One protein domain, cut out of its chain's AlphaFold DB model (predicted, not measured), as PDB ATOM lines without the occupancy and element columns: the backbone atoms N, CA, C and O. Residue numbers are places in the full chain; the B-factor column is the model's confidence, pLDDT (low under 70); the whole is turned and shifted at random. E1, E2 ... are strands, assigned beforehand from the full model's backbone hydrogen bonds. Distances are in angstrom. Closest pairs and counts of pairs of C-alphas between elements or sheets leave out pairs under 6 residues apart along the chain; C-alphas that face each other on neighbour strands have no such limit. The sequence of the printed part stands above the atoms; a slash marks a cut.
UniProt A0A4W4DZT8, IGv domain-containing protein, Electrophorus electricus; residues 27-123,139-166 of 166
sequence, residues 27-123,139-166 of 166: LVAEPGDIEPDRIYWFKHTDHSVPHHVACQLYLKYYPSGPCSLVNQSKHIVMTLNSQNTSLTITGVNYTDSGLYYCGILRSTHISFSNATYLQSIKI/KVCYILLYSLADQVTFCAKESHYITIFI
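AT A GLANCE: This is residues 27 to 123 and 139 to 166 of the 166 residues of the protein "IGv domain-containing protein" of Electrophorus electricus (UniProt A0A4W4DZT8). Two twisted sheets lie face to face as a sandwich: a broad wall of six strands, E4 E3 E2 E7 E8 E9, covered on one face by a smaller sheet, E5 E6 E1 E10, the strands of the one at 28 degrees to those of the other. The long strand E8 bends, and its last part, with E9, makes one end of the wall. The larger sheet is antiparallel throughout; the smaller is mixed. The printed part has 125 residues with ten strands, E1 to E10 in order along the chain, and no named helix: all strand. It is compact, with a radius of gyration of the C-alphas of 14.6 A and spans of 45 by 32 by 31 A.

IN THESE COORDINATES: E1, residues 27 to 29, begins at C-alpha 27, (186.604, 142.191, 234.391). E2 is residues 38 to 44, E3 residues 51 to 59, 23.4 A long, and E4 residues 62 to 66. E5 is residues 76 to 80 and E6 residues 85 to 90. E7, residues 98 to 106, is 25.3 A long. E8, residues 109 to 122, measures 37.9 A from C-alpha 109, (192.591, 122.656, 245.410), to C-alpha 122. E9 is residues 141 to 147, and E10, residues 161 to 165, ends at C-alpha 165, (191.798, 144.507, 236.838).

HOW THE PARTS SIT: In the larger sheet, strongly twisted, E4 and E9 are the edge strands. E2, E3 and E4 form a meander, each strand the antiparallel neighbour of the one before; N 41 and O 54 are 2.9 A apart, N 57 and O 65 2.8 A. E3 bends by 55 degrees at residue 54. E2 is antiparallel to E7, with N 42 and O 101 at 2.9 A. E7 and E8 form a hairpin, with N 104 and O 111 at 2.8 A. E8 bends by 55 degrees at residue 114; beyond it, N 119 and O 144 of E9 are 2.9 A apart. In the smaller sheet the hairpin E5 and E6 has N 77 and O 88 at 2.8 A, E6 and E1 have N 27 and O 87 at 2.9 A, and the parallel pair E1 and E10 has N 28 and O 164 at 2.7 A. Between the sheets, the closest C-alphas of E3 and E5 are those of Ala 54 and Met 78, 6.2 A apart.

THE WHOLE: The C-alphas farthest apart, Tyr 61 and Ile 123, are 46.6 A apart. Residues 124 to 138 are not printed; C-alphas 123 and 139 are 7.8 A apart across the cut. The link E9 to E10, residues 148 to 160, is long. Mean pLDDT of the printed part is 71.7; residues 31 to 34, 47, 120 to 123 and 139 to 166 are under 70.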
ATOM      1  N   LEU A  27     185.749 142.560 233.265       82.06
ATOM      2  CA  LEU A  27     186.604 142.191 234.391       82.06
ATOM      3  C   LEU A  27     187.809 141.431 233.842       82.06
ATOM      4  O   LEU A  27     187.646 140.636 232.921       82.06
ATOM      5  N   VAL A  28     188.997 141.644 234.390       80.50
ATOM      6  CA  VAL A  28     190.239 140.968 234.010       80.50
ATOM      7  C   VAL A  28     190.895 140.481 235.288       80.50
ATOM      8  O   VAL A  28     191.247 141.296 236.127       80.50
ATOM      9  N   ALA A  29     191.056 139.172 235.437       79.00
ATOM     10  CA  ALA A  29     191.776 138.592 236.561       79.00
ATOM     11  C   ALA A  29     193.129 138.045 236.099       79.00
ATOM     12  O   ALA A  29     193.223 137.454 235.014       79.00
ATOM     13  N   GLU A  30     194.145 138.194 236.946       78.62
ATOM     14  CA  GLU A  30     195.437 137.509 236.827       78.62
ATOM     15  C   GLU A  30     195.476 136.334 237.813       78.62
ATOM     16  O   GLU A  30     195.855 136.498 238.971       78.62
ATOM     17  N   PRO A  31     195.065 135.120 237.405       65.50
ATOM     18  CA  PRO A  31     194.937 133.988 238.322       65.50
ATOM     19  C   PRO A  31     196.283 133.316 238.690       65.50
ATOM     20  O   PRO A  31     196.303 132.198 239.213       65.50
ATOM     21  N   GLY A  32     197.412 133.977 238.411       66.00
ATOM     22  CA  GLY A  32     198.764 133.427 238.524       66.00
ATOM     23  C   GLY A  32     199.091 132.433 237.406       66.00
ATOM     24  O   GLY A  32     198.503 132.489 236.328       66.00
ATOM     25  N   ASP A  33     200.024 131.507 237.665       66.69
ATOM     26  CA  ASP A  33     200.411 130.478 236.692       66.69
ATOM     27  C   ASP A  33     199.197 129.668 236.213       66.69
ATOM     28  O   ASP A  33     198.554 128.934 236.983       66.69
ATOM     29  N   ILE A  34     198.898 129.814 234.918       64.69
ATOM     30  CA  ILE A  34     197.794 129.140 234.241       64.69
ATOM     31  C   ILE A  34     198.270 127.767 233.753       64.69
ATOM     32  O   ILE A  34     198.685 127.582 232.606       64.69
ATOM     33  N   GLU A  35     198.210 126.781 234.643       70.62
ATOM     34  CA  GLU A  35     198.318 125.376 234.251       70.62
ATOM     35  C   GLU A  35     197.045 124.897 233.510       70.62
ATOM     36  O   GLU A  35     195.986 125.519 233.637       70.62
ATOM     37  N   PRO A  36     197.114 123.814 232.707       70.25
ATOM     38  CA  PRO A  36     195.964 123.262 231.982       70.25
ATOM     39  C   PRO A  36     194.865 122.705 232.906       70.25
ATOM     40  O   PRO A  36     194.863 121.518 233.230       70.25
ATOM     41  N   ASP A  37     193.910 123.541 233.307       79.75
ATOM     42  CA  ASP A  37     192.758 123.131 234.119       79.75
ATOM     43  C   ASP A  37     191.535 124.044 233.854       79.75
ATOM     44  O   ASP A  37     191.468 124.797 232.873       79.75
ATOM     45  N   ARG A  38     190.501 123.932 234.689       86.12
ATOM     46  CA  ARG A  38     189.226 124.638 234.567       86.12
ATOM     47  C   ARG A  38     189.255 125.957 235.314       86.12
ATOM     48  O   ARG A  38     189.513 126.014 236.517       86.12
ATOM     49  N   ILE A  39     188.893 127.006 234.592       88.31
ATOM     50  CA  ILE A  39     188.853 128.373 235.087       88.31
ATOM     51  C   ILE A  39     187.388 128.773 235.180       88.31
ATOM     52  O   ILE A  39     186.622 128.577 234.235       88.31
ATOM     53  N   TYR A  40     186.997 129.304 236.329       89.88
ATOM     54  CA  TYR A  40     185.628 129.645 236.680       89.88
ATOM     55  C   TYR A  40     185.542 131.124 237.036       89.88
ATOM     56  O   TYR A  40     186.350 131.622 237.816       89.88
ATOM     57  N   TRP A  41     184.507 131.798 236.546       91.38
ATOM     58  CA  TRP A  41     184.087 133.086 237.087       91.38
ATOM     59  C   TRP A  41     182.902 132.888 238.017       91.38
ATOM     60  O   TRP A  41     181.903 132.255 237.657       91.38
ATOM     61  N   PHE A  42     183.023 133.451 239.212       89.88
ATOM     62  CA  PHE A  42     182.021 133.402 240.260       89.88
ATOM     63  C   PHE A  42     181.334 134.751 240.399       89.88
ATOM     64  O   PHE A  42     181.958 135.804 240.251       89.88
ATOM     65  N   LYS A  43     180.051 134.694 240.745       90.44
ATOM     66  CA  LYS A  43     179.288 135.826 241.251       90.44
ATOM     67  C   LYS A  43     178.639 135.444 242.572       90.44
ATOM     68  O   LYS A  43     177.913 134.452 242.652       90.44
ATOM     69  N   HIS A  44     178.859 136.264 243.584       86.56
ATOM     70  CA  HIS A  44     178.266 136.145 244.908       86.56
ATOM     71  C   HIS A  44     177.440 137.412 245.168       86.56
ATOM     72  O   HIS A  44     177.938 138.524 245.018       86.56
ATOM     73  N   THR A  45     176.159 137.265 245.494       86.12
ATOM     74  CA  THR A  45     175.315 138.382 245.956       86.12
ATOM     75  C   THR A  45     175.067 138.221 247.443       86.12
ATOM     76  O   THR A  45     175.059 137.087 247.918       86.12
ATOM     77  N   ASP A  46     174.790 139.311 248.154       70.38
ATOM     78  CA  ASP A  46     174.503 139.263 249.590       70.38
ATOM     79  C   ASP A  46     173.487 138.145 249.904       70.38
ATOM     80  O   ASP A  46     172.377 138.114 249.367       70.38
ATOM     81  N   HIS A  47     173.917 137.191 250.739       65.00
ATOM     82  CA  HIS A  47     173.177 135.999 251.184       65.00
ATOM     83  C   HIS A  47     172.970 134.840 250.179       65.00
ATOM     84  O   HIS A  47     172.249 133.898 250.517       65.00
ATOM     85  N   SER A  48     173.594 134.830 248.995       72.69
ATOM     86  CA  SER A  48     173.552 133.671 248.079       72.69
ATOM     87  C   SER A  48     174.850 132.855 248.093       72.69
ATOM     88  O   SER A  48     175.929 133.391 248.297       72.69
ATOM     89  N   VAL A  49     174.782 131.540 247.857       83.81
ATOM     90  CA  VAL A  49     176.002 130.752 247.584       83.81
ATOM     91  C   VAL A  49     176.632 131.276 246.282       83.81
ATOM     92  O   VAL A  49     175.880 131.590 245.359       83.81
ATOM     93  N   PRO A  50     177.969 131.382 246.152       86.19
ATOM     94  CA  PRO A  50     178.588 131.815 244.903       86.19
ATOM     95  C   PRO A  50     178.173 130.949 243.710       86.19
ATOM     96  O   PRO A  50     178.344 129.729 243.719       86.19
ATOM     97  N   HIS A  51     177.655 131.587 242.664       88.19
ATOM     98  CA  HIS A  51     177.212 130.925 241.441       88.19
ATOM     99  C   HIS A  51     178.272 131.063 240.345       88.19
ATOM    100  O   HIS A  51     178.854 132.133 240.161       88.19
ATOM    101  N   HIS A  52     178.490 129.998 239.571       88.62
ATOM    102  CA  HIS A  52     179.315 130.066 238.366       88.62
ATOM    103  C   HIS A  52     178.581 130.869 237.282       88.62
ATOM    104  O   HIS A  52     177.522 130.446 236.816       88.62
ATOM    105  N   VAL A  53     179.143 132.002 236.859       91.00
ATOM    106  CA  VAL A  53     178.603 132.810 235.747       91.00
ATOM    107  C   VAL A  53     179.256 132.470 234.410       91.00
ATOM    108  O   VAL A  53     178.609 132.568 233.369       91.00
ATOM    109  N   ALA A  54     180.509 132.011 234.441       91.19
ATOM    110  CA  ALA A  54     181.191 131.441 233.289       91.19
ATOM    111  C   ALA A  54     182.225 130.388 233.708       91.19
ATOM    112  O   ALA A  54     182.642 130.326 234.866       91.19
ATOM    113  N   CYS A  55     182.615 129.537 232.760       90.69
ATOM    114  CA  CYS A  55     183.688 128.562 232.936       90.69
ATOM    115  C   CYS A  55     184.292 128.174 231.588       90.69
ATOM    116  O   CYS A  55     183.557 127.870 230.641       90.69
ATOM    117  N   GLN A  56     185.618 128.120 231.527       89.00
ATOM    118  CA  GLN A  56     186.361 127.704 230.346       89.00
ATOM    119  C   GLN A  56     187.453 126.704 230.745       89.00
ATOM    120  O   GLN A  56     188.147 126.882 231.746       89.00
ATOM    121  N   LEU A  57     187.590 125.634 229.966       86.75
ATOM    122  CA  LEU A  57     188.701 124.699 230.073       86.75
ATOM    123  C   LEU A  57     189.906 125.301 229.348       86.75
ATOM    124  O   LEU A  57     189.840 125.529 228.136       86.75
ATOM    125  N   TYR A  58     190.994 125.539 230.075       82.94
ATOM    126  CA  TYR A  58     192.262 125.944 229.490       82.94
ATOM    127  C   TYR A  58     193.130 124.721 229.194       82.94
ATOM    128  O   TYR A  58     193.295 123.830 230.023       82.94
ATOM    129  N   LEU A  59     193.713 124.692 227.999       79.38
ATOM    130  CA  LEU A  59     194.666 123.676 227.578       79.38
ATOM    131  C   LEU A  59     195.808 124.387 226.854       79.38
ATOM    132  O   LEU A  59     195.594 124.976 225.803       79.38
ATOM    133  N   LYS A  60     197.032 124.298 227.382       75.12
ATOM    134  CA  LYS A  60     198.211 125.038 226.882       75.12
ATOM    135  C   LYS A  60     198.477 124.912 225.370       75.12
ATOM    136  O   LYS A  60     199.083 125.802 224.784       75.12
ATOM    137  N   TYR A  61     198.030 123.818 224.749       77.69
ATOM    138  CA  TYR A  61     198.252 123.498 223.333       77.69
ATOM    139  C   TYR A  61     196.964 123.399 222.495       77.69
ATOM    140  O   TYR A  61     197.042 123.046 221.320       77.69
ATOM    141  N   TYR A  62     195.787 123.689 223.065       76.88
ATOM    142  CA  TYR A  62     194.499 123.554 222.374       76.88
ATOM    143  C   TYR A  62     193.614 124.793 222.578       76.88
ATOM    144  O   TYR A  62     193.743 125.475 223.592       76.88
ATOM    145  N   PRO A  63     192.679 125.084 221.652       78.50
ATOM    146  CA  PRO A  63     191.684 126.132 221.856       78.50
ATOM    147  C   PRO A  63     190.897 125.903 223.151       78.50
ATOM    148  O   PRO A  63     190.401 124.802 223.400       78.50
ATOM    149  N   SER A  64     190.770 126.946 223.966       79.75
ATOM    150  CA  SER A  64     190.045 126.893 225.233       79.75
ATOM    151  C   SER A  64     188.529 126.830 224.995       79.75
ATOM    152  O   SER A  64     187.954 127.664 224.295       79.75
ATOM    153  N   GLY A  65     187.863 125.831 225.578       82.00
ATOM    154  CA  GLY A  65     186.450 125.520 225.315       82.00
ATOM    155  C   GLY A  65     185.531 125.794 226.512       82.00
ATOM    156  O   GLY A  65     185.989 125.707 227.652       82.00
ATOM    157  N   PRO A  66     184.239 126.106 226.303       82.62
ATOM    158  CA  PRO A  66     183.295 126.307 227.400       82.62
ATOM    159  C   PRO A  66     183.074 125.011 228.194       82.62
ATOM    160  O   PRO A  66     182.996 123.919 227.628       82.62
ATOM    161  N   CYS A  67     182.930 125.123 229.513       84.38
ATOM    162  CA  CYS A  67     182.611 123.975 230.360       84.38
ATOM    163  C   CYS A  67     181.146 123.547 230.182       84.38
ATOM    164  O   CYS A  67     180.239 124.360 230.349       84.38
ATOM    165  N   SER A  68     180.900 122.254 229.963       74.56
ATOM    166  CA  SER A  68     179.555 121.685 229.754       74.56
ATOM    167  C   SER A  68     178.592 121.800 230.946       74.56
ATOM    168  O   SER A  68     177.405 121.530 230.795       74.56
ATOM    169  N   LEU A  69     179.090 122.177 232.128       70.31
ATOM    170  CA  LEU A  69     178.333 122.226 233.385       70.31
ATOM    171  C   LEU A  69     177.875 123.641 233.789       70.31
ATOM    172  O   LEU A  69     177.208 123.782 234.809       70.31
ATOM    173  N   VAL A  70     178.240 124.687 233.035       77.25
ATOM    174  CA  VAL A  70     177.911 126.082 233.378       77.25
ATOM    175  C   VAL A  70     177.063 126.710 232.276       77.25
ATOM    176  O   VAL A  70     177.542 126.954 231.171       77.25
ATOM    177  N   ASN A  71     175.805 127.014 232.601       76.50
ATOM    178  CA  ASN A  71     174.885 127.733 231.721       76.50
ATOM    179  C   ASN A  71     175.257 129.222 231.665       76.50
ATOM    180  O   ASN A  71     174.709 130.042 232.401       76.50
ATOM    181  N   GLN A  72     176.202 129.565 230.788       78.88
ATOM    182  CA  GLN A  72     176.620 130.949 230.563       78.88
ATOM    183  C   GLN A  72     175.469 131.757 229.949       78.88
ATOM    184  O   GLN A  72     174.837 131.331 228.979       78.88
ATOM    185  N   SER A  73     175.180 132.932 230.511       83.69
ATOM    186  CA  SER A  73     174.183 133.831 229.926       83.69
ATOM    187  C   SER A  73     174.718 134.443 228.634       83.69
ATOM    188  O   SER A  73     175.884 134.802 228.570       83.69
ATOM    189  N   LYS A  74     173.865 134.656 227.624       84.31
ATOM    190  CA  LYS A  74     174.283 135.213 226.318       84.31
ATOM    191  C   LYS A  74     174.954 136.588 226.398       84.31
ATOM    192  O   LYS A  74     175.655 136.963 225.468       84.31
ATOM    193  N   HIS A  75     174.694 137.340 227.466       86.69
ATOM    194  CA  HIS A  75     175.294 138.654 227.686       86.69
ATOM    195  C   HIS A  75     176.635 138.590 228.441       86.69
ATOM    196  O   HIS A  75     177.317 139.605 228.523       86.69
ATOM    197  N   ILE A  76     177.021 137.416 228.955       87.94
ATOM    198  CA  ILE A  76     178.279 137.158 229.657       87.94
ATOM    199  C   ILE A  76     179.179 136.321 228.745       87.94
ATOM    200  O   ILE A  76     178.839 135.196 228.385       87.94
ATOM    201  N   VAL A  77     180.341 136.857 228.386       88.25
ATOM    202  CA  VAL A  77     181.336 136.193 227.540       88.25
ATOM    203  C   VAL A  77     182.647 136.107 228.303       88.25
ATOM    204  O   VAL A  77     183.251 137.124 228.634       88.25
ATOM    205  N   MET A  78     183.095 134.887 228.575       88.62
ATOM    206  CA  MET A  78     184.420 134.636 229.133       88.62
ATOM    207  C   MET A  78     185.445 134.498 228.011       88.62
ATOM    208  O   MET A  78     185.188 133.838 227.001       88.62
ATOM    209  N   THR A  79     186.610 135.102 228.204       86.31
ATOM    210  CA  THR A  79     187.776 134.908 227.344       86.31
ATOM    211  C   THR A  79     188.996 134.537 228.178       86.31
ATOM    212  O   THR A  79     189.063 134.759 229.395       86.31
ATOM    213  N   LEU A  80     189.980 133.947 227.504       83.06
ATOM    214  CA  LEU A  80     191.245 133.571 228.104       83.06
ATOM    215  C   LEU A  80     192.396 133.875 227.159       83.06
ATOM    216  O   LEU A  80     192.314 133.588 225.964       83.06
ATOM    217  N   ASN A  81     193.471 134.410 227.720       75.38
ATOM    218  CA  ASN A  81     194.770 134.495 227.072       75.38
ATOM    219  C   ASN A  81     195.798 133.709 227.923       75.38
ATOM    220  O   ASN A  81     195.420 132.972 228.831       75.38
ATOM    221  N   SER A  82     197.090 133.792 227.609       71.00
ATOM    222  CA  SER A  82     198.139 133.025 228.300       71.00
ATOM    223  C   SER A  82     198.520 133.526 229.704       71.00
ATOM    224  O   SER A  82     199.372 132.906 230.332       71.00
ATOM    225  N   GLN A  83     197.969 134.652 230.167       73.56
ATOM    226  CA  GLN A  83     198.329 135.335 231.424       73.56
ATOM    227  C   GLN A  83     197.099 135.756 232.248       73.56
ATOM    228  O   GLN A  83     197.139 135.736 233.476       73.56
ATOM    229  N   ASN A  84     195.987 136.083 231.588       80.31
ATOM    230  CA  ASN A  84     194.772 136.608 232.200       80.31
ATOM    231  C   ASN A  84     193.533 135.853 231.692       80.31
ATOM    232  O   ASN A  84     193.480 135.377 230.550       80.31
ATOM    233  N   THR A  85     192.475 135.855 232.501       85.50
ATOM    234  CA  THR A  85     191.106 135.613 232.023       85.50
ATOM    235  C   THR A  85     190.297 136.896 232.112       85.50
ATOM    236  O   THR A  85     190.509 137.705 233.017       85.50
ATOM    237  N   SER A  86     189.354 137.081 231.190       87.06
ATOM    238  CA  SER A  86     188.418 138.197 231.236       87.06
ATOM    239  C   SER A  86     186.967 137.729 231.239       87.06
ATOM    240  O   SER A  86     186.621 136.729 230.609       87.06
ATOM    241  N   LEU A  87     186.115 138.484 231.931       88.25
ATOM    242  CA  LEU A  87     184.666 138.329 231.933       88.25
ATOM    243  C   LEU A  87     184.022 139.593 231.368       88.25
ATOM    244  O   LEU A  87     183.992 140.637 232.021       88.25
ATOM    245  N   THR A  88     183.487 139.482 230.161       87.38
ATOM    246  CA  THR A  88     182.801 140.564 229.461       87.38
ATOM    247  C   THR A  88     181.297 140.466 229.712       87.38
ATOM    248  O   THR A  88     180.667 139.496 229.303       87.38
ATOM    249  N   ILE A  89     180.712 141.466 230.366       85.75
ATOM    250  CA  ILE A  89     179.272 141.602 230.620       85.75
ATOM    251  C   ILE A  89     178.734 142.696 229.693       85.75
ATOM    252  O   ILE A  89     179.104 143.860 229.814       85.75
ATOM    253  N   THR A  90     177.867 142.329 228.758       83.81
ATOM    254  CA  THR A  90     177.227 143.243 227.798       83.81
ATOM    255  C   THR A  90     175.813 143.617 228.248       83.81
ATOM    256  O   THR A  90     175.155 142.843 228.937       83.81
ATOM    257  N   GLY A  91     175.328 144.807 227.886       77.69
ATOM    258  CA  GLY A  91     174.002 145.288 228.300       77.69
ATOM    259  C   GLY A  91     173.843 145.404 229.822       77.69
ATOM    260  O   GLY A  91     172.783 145.061 230.346       77.69
ATOM    261  N   VAL A  92     174.905 145.845 230.509       76.00
ATOM    262  CA  VAL A  92     175.017 145.864 231.976       76.00
ATOM    263  C   VAL A  92     173.807 146.533 232.620       76.00
ATOM    264  O   VAL A  92     173.396 147.637 232.253       76.00
ATOM    265  N   ASN A  93     173.234 145.866 233.612       75.06
ATOM    266  CA  ASN A  93     172.027 146.304 234.285       75.06
ATOM    267  C   ASN A  93     172.074 146.001 235.793       75.06
ATOM    268  O   ASN A  93     173.011 145.403 236.313       75.06
ATOM    269  N   TYR A  94     171.047 146.431 236.524       73.25
ATOM    270  CA  TYR A  94     170.979 146.317 237.984       73.25
ATOM    271  C   TYR A  94     171.051 144.879 238.522       73.25
ATOM    272  O   TYR A  94     171.579 144.671 239.612       73.25
ATOM    273  N   THR A  95     170.589 143.874 237.763       81.38
ATOM    274  CA  THR A  95     170.726 142.463 238.171       81.38
ATOM    275  C   THR A  95     172.170 141.981 238.146       81.38
ATOM    276  O   THR A  95     172.478 140.955 238.752       81.38
ATOM    277  N   ASP A  96     173.063 142.702 237.465       83.12
ATOM    278  CA  ASP A  96     174.480 142.360 237.374       83.12
ATOM    279  C   ASP A  96     175.247 142.748 238.643       83.12
ATOM    280  O   ASP A  96     176.348 142.256 238.834       83.12
ATOM    281  N   SER A  97     174.640 143.472 239.590       82.50
ATOM    282  CA  SER A  97     175.257 143.757 240.896       82.50
ATOM    283  C   SER A  97     175.673 142.486 241.654       82.50
ATOM    284  O   SER A  97     174.941 141.491 241.645       82.50
ATOM    285  N   GLY A  98     176.830 142.523 242.318       83.75
ATOM    286  CA  GLY A  98     177.386 141.442 243.138       83.75
ATOM    287  C   GLY A  98     178.917 141.455 243.202       83.75
ATOM    288  O   GLY A  98     179.582 142.191 242.477       83.75
ATOM    289  N   LEU A  99     179.482 140.609 244.060       85.38
ATOM    290  CA  LEU A  99     180.915 140.353 244.181       85.38
ATOM    291  C   LEU A  99     181.374 139.363 243.099       85.38
ATOM    292  O   LEU A  99     180.875 138.237 243.045       85.38
ATOM    293  N   TYR A 100     182.332 139.771 242.269       88.31
ATOM    294  CA  TYR A 100     182.915 138.959 241.200       88.31
ATOM    295  C   TYR A 100     184.368 138.604 241.494       88.31
ATOM    296  O   TYR A 100     185.136 139.442 241.969       88.31
ATOM    297  N   TYR A 101     184.741 137.365 241.179       85.75
ATOM    298  CA  TYR A 101     186.107 136.855 241.287       85.75
ATOM    299  C   TYR A 101     186.305 135.632 240.381       85.75
ATOM    300  O   TYR A 101     185.353 134.925 240.036       85.75
ATOM    301  N   CYS A 102     187.553 135.380 240.000       87.75
ATOM    302  CA  CYS A 102     187.972 134.198 239.258       87.75
ATOM    303  C   CYS A 102     188.458 133.107 240.227       87.75
ATOM    304  O   CYS A 102     189.021 133.406 241.280       87.75
ATOM    305  N   GLY A 103     188.291 131.837 239.858       87.19
ATOM    306  CA  GLY A 103     188.968 130.712 240.498       87.19
ATOM    307  C   GLY A 103     189.465 129.680 239.488       87.19
ATOM    308  O   GLY A 103     188.744 129.319 238.559       87.19
ATOM    309  N   ILE A 104     190.688 129.191 239.685       85.44
ATOM    310  CA  ILE A 104     191.276 128.076 238.935       85.44
ATOM    311  C   ILE A 104     191.231 126.830 239.810       85.44
ATOM    312  O   ILE A 104     191.788 126.823 240.910       85.44
ATOM    313  N   LEU A 105     190.579 125.775 239.320       81.50
ATOM    314  CA  LEU A 105     190.759 124.433 239.868       81.50
ATOM    315  C   LEU A 105     192.184 123.973 239.539       81.50
ATOM    316  O   LEU A 105     192.629 124.163 238.418       81.50
ATOM    317  N   ARG A 106     192.901 123.407 240.507       76.25
ATOM    318  CA  ARG A 106     194.248 122.847 240.344       76.25
ATOM    319  C   ARG A 106     194.299 121.488 241.020       76.25
ATOM    320  O   ARG A 106     194.675 121.418 242.189       76.25
ATOM    321  N   SER A 107     193.923 120.423 240.308       74.31
ATOM    322  CA  SER A 107     193.979 119.009 240.749       74.31
ATOM    323  C   SER A 107     193.300 118.664 242.100       74.31
ATOM    324  O   SER A 107     192.309 117.937 242.122       74.31
ATOM    325  N   THR A 108     193.818 119.170 243.223       76.81
ATOM    326  CA  THR A 108     193.380 118.947 244.611       76.81
ATOM    327  C   THR A 108     192.812 120.187 245.313       76.81
ATOM    328  O   THR A 108     192.219 120.047 246.382       76.81
ATOM    329  N   HIS A 109     192.990 121.395 244.767       79.12
ATOM    330  CA  HIS A 109     192.591 122.656 245.410       79.12
ATOM    331  C   HIS A 109     192.076 123.687 244.393       79.12
ATOM    332  O   HIS A 109     192.152 123.468 243.188       79.12
ATOM    333  N   ILE A 110     191.530 124.808 244.872       81.19
ATOM    334  CA  ILE A 110     191.116 125.946 244.037       81.19
ATOM    335  C   ILE A 110     191.895 127.182 244.489       81.19
ATOM    336  O   ILE A 110     191.968 127.464 245.686       81.19
ATOM    337  N   SER A 111     192.472 127.918 243.541       82.19
ATOM    338  CA  SER A 111     193.101 129.223 243.773       82.19
ATOM    339  C   SER A 111     192.191 130.328 243.245       82.19
ATOM    340  O   SER A 111     191.716 130.225 242.117       82.19
ATOM    341  N   PHE A 112     191.951 131.370 244.039       82.94
ATOM    342  CA  PHE A 112     191.088 132.498 243.677       82.94
ATOM    343  C   PHE A 112     191.907 133.766 243.399       82.94
ATOM    344  O   PHE A 112     192.967 133.952 243.995       82.94
ATOM    345  N   SER A 113     191.406 134.626 242.509       79.31
ATOM    346  CA  SER A 113     191.885 136.009 242.360       79.31
ATOM    347  C   SER A 113     191.447 136.870 243.553       79.31
ATOM    348  O   SER A 113     190.727 136.400 244.439       79.31
ATOM    349  N   ASN A 114     191.769 138.168 243.530       77.94
ATOM    350  CA  ASN A 114     191.025 139.130 244.345       77.94
ATOM    351  C   ASN A 114     189.533 139.137 243.953       77.94
ATOM    352  O   ASN A 114     189.104 138.478 242.998       77.94
ATOM    353  N   ALA A 115     188.735 139.903 244.693       78.75
ATOM    354  CA  ALA A 115     187.317 140.073 244.425       78.75
ATOM    355  C   ALA A 115     186.949 141.556 244.309       78.75
ATOM    356  O   ALA A 115     187.379 142.381 245.119       78.75
ATOM    357  N   THR A 116     186.113 141.875 243.322       77.06
ATOM    358  CA  THR A 116     185.585 143.225 243.092       77.06
ATOM    359  C   THR A 116     184.069 143.206 243.190       77.06
ATOM    360  O   THR A 116     183.402 142.418 242.518       77.06
ATOM    361  N   TYR A 117     183.509 144.080 244.025       80.31
ATOM    362  CA  TYR A 117     182.067 144.265 244.112       80.31
ATOM    363  C   TYR A 117     181.599 145.241 243.038       80.31
ATOM    364  O   TYR A 117     182.011 146.402 243.020       80.31
ATOM    365  N   LEU A 118     180.732 144.756 242.154       77.06
ATOM    366  CA  LEU A 118     180.030 145.537 241.150       77.06
ATOM    367  C   LEU A 118     178.689 145.997 241.724       77.06
ATOM    368  O   LEU A 118     177.850 145.166 242.062       77.06
ATOM    369  N   GLN A 119     178.451 147.306 241.774       73.88
ATOM    370  CA  GLN A 119     177.159 147.876 242.150       73.88
ATOM    371  C   GLN A 119     176.567 148.656 240.975       73.88
ATOM    372  O   GLN A 119     176.961 149.788 240.702       73.88
ATOM    373  N   SER A 120     175.581 148.070 240.301       67.62
ATOM    374  CA  SER A 120     174.799 148.705 239.238       67.62
ATOM    375  C   SER A 120     173.466 149.239 239.784       67.62
ATOM    376  O   SER A 120     172.563 148.483 240.147       67.62
ATOM    377  N   ILE A 121     173.324 150.565 239.865       55.12
ATOM    378  CA  ILE A 121     172.156 151.219 240.480       55.12
ATOM    379  C   ILE A 121     171.095 151.554 239.426       55.12
ATOM    380  O   ILE A 121     171.315 152.378 238.534       55.12
ATOM    381  N   LYS A 122     169.894 150.982 239.576       52.34
ATOM    382  CA  LYS A 122     168.712 151.335 238.773       52.34
ATOM    383  C   LYS A 122     168.091 152.643 239.265       52.34
ATOM    384  O   LYS A 122     167.287 152.622 240.197       52.34
ATOM    385  N   ILE A 123     168.364 153.762 238.597       47.22
ATOM    386  CA  ILE A 123     167.599 154.990 238.855       47.22
ATOM    387  C   ILE A 123     166.251 154.914 238.131       47.22
ATOM    388  O   ILE A 123     166.159 154.993 236.905       47.22
ATOM    389  N   LYS A 139     167.381 155.229 229.690       37.53
ATOM    390  CA  LYS A 139     167.604 154.680 231.039       37.53
ATOM    391  C   LYS A 139     169.053 154.960 231.453       37.53
ATOM    392  O   LYS A 139     169.958 154.717 230.661       37.53
ATOM    393  N   VAL A 140     169.269 155.431 232.680       38.28
ATOM    394  CA  VAL A 140     170.609 155.708 233.221       38.28
ATOM    395  C   VAL A 140     170.883 154.757 234.383       38.28
ATOM    396  O   VAL A 140     170.084 154.667 235.315       38.28
ATOM    397  N   CYS A 141     172.006 154.046 234.311       40.28
ATOM    398  CA  CYS A 141     172.530 153.196 235.373       40.28
ATOM    399  C   CYS A 141     173.910 153.727 235.763       40.28
ATOM    400  O   CYS A 141     174.693 154.088 234.887       40.28
ATOM    401  N   TYR A 142     174.192 153.773 237.061       45.00
ATOM    402  CA  TYR A 142     175.499 154.156 237.597       45.00
ATOM    403  C   TYR A 142     176.191 152.882 238.071       45.00
ATOM    404  O   TYR A 142     175.538 152.035 238.687       45.00
ATOM    405  N   ILE A 143     177.478 152.740 237.759       40.19
ATOM    406  CA  ILE A 143     178.311 151.621 238.201       40.19
ATOM    407  C   ILE A 143     179.290 152.149 239.249       40.19
ATOM    408  O   ILE A 143     180.089 153.034 238.951       40.19
ATOM    409  N   LEU A 144     179.214 151.603 240.460       44.56
ATOM    410  CA  LEU A 144     180.209 151.785 241.517       44.56
ATOM    411  C   LEU A 144     180.973 150.473 241.711       44.56
ATOM    412  O   LEU A 144     180.417 149.388 241.519       44.56
ATOM    413  N   LEU A 145     182.248 150.586 242.073       45.34
ATOM    414  CA  LEU A 145     183.184 149.473 242.185       45.34
ATOM    415  C   LEU A 145     183.927 149.558 243.512       45.34
ATOM    416  O   LEU A 145     184.399 150.634 243.877       45.34
ATOM    417  N   TYR A 146     184.069 148.420 244.190       43.81
ATOM    418  CA  TYR A 146     184.841 148.310 245.428       43.81
ATOM    419  C   TYR A 146     185.792 147.112 245.348       43.81
ATOM    420  O   TYR A 146     185.349 145.986 245.114       43.81
ATOM    421  N   SER A 147     187.089 147.349 245.556       37.31
ATOM    422  CA  SER A 147     188.079 146.297 245.821       37.31
ATOM    423  C   SER A 147     188.256 146.129 247.331       37.31
ATOM    424  O   SER A 147     188.182 147.097 248.086       37.31
ATOM    425  N   LEU A 148     188.473 144.889 247.776       38.88
ATOM    426  CA  LEU A 148     188.755 144.575 249.181       38.88
ATOM    427  C   LEU A 148     190.241 144.737 249.548       38.88
ATOM    428  O   LEU A 148     190.554 144.794 250.735       38.88
ATOM    429  N   ALA A 149     191.138 144.793 248.558       37.38
ATOM    430  CA  ALA A 149     192.581 144.920 248.773       37.38
ATOM    431  C   ALA A 149     193.019 146.385 248.954       37.38
ATOM    432  O   ALA A 149     193.789 146.685 249.861       37.38
ATOM    433  N   ASP A 150     192.457 147.294 248.151       38.47
ATOM    434  CA  ASP A 150     192.713 148.736 248.191       38.47
ATOM    435  C   ASP A 150     191.394 149.499 248.004       38.47
ATOM    436  O   ASP A 150     190.591 149.154 247.135       38.47
ATOM    437  N   GLN A 151     191.163 150.563 248.783       33.78
ATOM    438  CA  GLN A 151     189.912 151.350 248.781       33.78
ATOM    439  C   GLN A 151     189.764 152.277 247.552       33.78
ATOM    440  O   GLN A 151     189.427 153.455 247.684       33.78
ATOM    441  N   VAL A 152     190.022 151.779 246.344       34.72
ATOM    442  CA  VAL A 152     189.997 152.595 245.124       34.72
ATOM    443  C   VAL A 152     188.609 152.575 244.486       34.72
ATOM    444  O   VAL A 152     188.149 151.555 243.974       34.72
ATOM    445  N   THR A 153     187.943 153.732 244.502       35.88
ATOM    446  CA  THR A 153     186.661 153.943 243.816       35.88
ATOM    447  C   THR A 153     186.932 154.401 242.386       35.88
ATOM    448  O   THR A 153     187.277 155.557 242.153       35.88
ATOM    449  N   PHE A 154     186.775 153.507 241.410       36.84
ATOM    450  CA  PHE A 154     186.933 153.853 239.996       36.84
ATOM    451  C   PHE A 154     185.605 154.283 239.371       36.84
ATOM    452  O   PHE A 154     184.584 153.611 239.517       36.84
ATOM    453  N   CYS A 155     185.637 155.383 238.621       36.81
ATOM    454  CA  CYS A 155     184.481 155.925 237.920       36.81
ATOM    455  C   CYS A 155     184.899 156.315 236.493       36.81
ATOM    456  O   CYS A 155     185.586 157.314 236.286       36.81
ATOM    457  N   ALA A 156     184.548 155.489 235.504       37.03
ATOM    458  CA  ALA A 156     184.978 155.690 234.123       37.03
ATOM    459  C   ALA A 156     184.085 156.711 233.408       37.03
ATOM    460  O   ALA A 156     182.868 156.545 233.346       37.03
ATOM    461  N   LYS A 157     184.702 157.736 232.819       33.94
ATOM    462  CA  LYS A 157     184.036 158.738 231.983       33.94
ATOM    463  C   LYS A 157     184.389 158.496 230.511       33.94
ATOM    464  O   LYS A 157     185.553 158.280 230.200       33.94
ATOM    465  N   GLU A 158     183.387 158.569 229.632       37.62
ATOM    466  CA  GLU A 158     183.540 158.561 228.162       37.62
ATOM    467  C   GLU A 158     184.252 157.324 227.565       37.62
ATOM    468  O   GLU A 158     185.176 157.439 226.765       37.62
ATOM    469  N   SER A 159     183.762 156.119 227.875       40.03
ATOM    470  CA  SER A 159     184.096 154.917 227.096       40.03
ATOM    471  C   SER A 159     182.887 153.999 226.911       40.03
ATOM    472  O   SER A 159     182.110 153.781 227.839       40.03
ATOM    473  N   HIS A 160     182.753 153.415 225.714       52.06
ATOM    474  CA  HIS A 160     181.751 152.380 225.417       52.06
ATOM    475  C   HIS A 160     181.997 151.069 226.189       52.06
ATOM    476  O   HIS A 160     181.096 150.235 226.293       52.06
ATOM    477  N   TYR A 161     183.207 150.897 226.729       51.09
ATOM    478  CA  TYR A 161     183.621 149.754 227.536       51.09
ATOM    479  C   TYR A 161     184.400 150.205 228.781       51.09
ATOM    480  O   TYR A 161     185.225 151.117 228.708       51.09
ATOM    481  N   ILE A 162     184.175 149.547 229.919       60.22
ATOM    482  CA  ILE A 162     185.009 149.695 231.126       60.22
ATOM    483  C   ILE A 162     185.835 148.426 231.300       60.22
ATOM    484  O   ILE A 162     185.269 147.340 231.230       60.22
ATOM    485  N   THR A 163     187.131 148.555 231.590       53.84
ATOM    486  CA  THR A 163     188.006 147.430 231.955       53.84
ATOM    487  C   THR A 163     188.462 147.571 233.406       53.84
ATOM    488  O   THR A 163     188.909 148.644 233.803       53.84
ATOM    489  N   ILE A 164     188.353 146.497 234.188       60.94
ATOM    490  CA  ILE A 164     188.726 146.426 235.607       60.94
ATOM    491  C   ILE A 164     189.718 145.284 235.784       60.94
ATOM    492  O   ILE A 164     189.426 144.171 235.358       60.94
ATOM    493  N   PHE A 165     190.845 145.543 236.440       60.47
ATOM    494  CA  PHE A 165     191.798 144.507 236.838       60.47
ATOM    495  C   PHE A 165     191.512 144.038 238.272       60.47
ATOM    496  O   PHE A 165     191.148 144.855 239.122       60.47
ATOM    497  N   ILE A 166     191.636 142.727 238.498       55.34
ATOM    498  CA  ILE A 166     191.296 141.995 239.727       55.34
ATOM    499  C   ILE A 166     192.471 141.106 240.140       55.34
ATOM    500  O   ILE A 166     192.828 140.201 239.351       55.34
TER     501      ILE A 166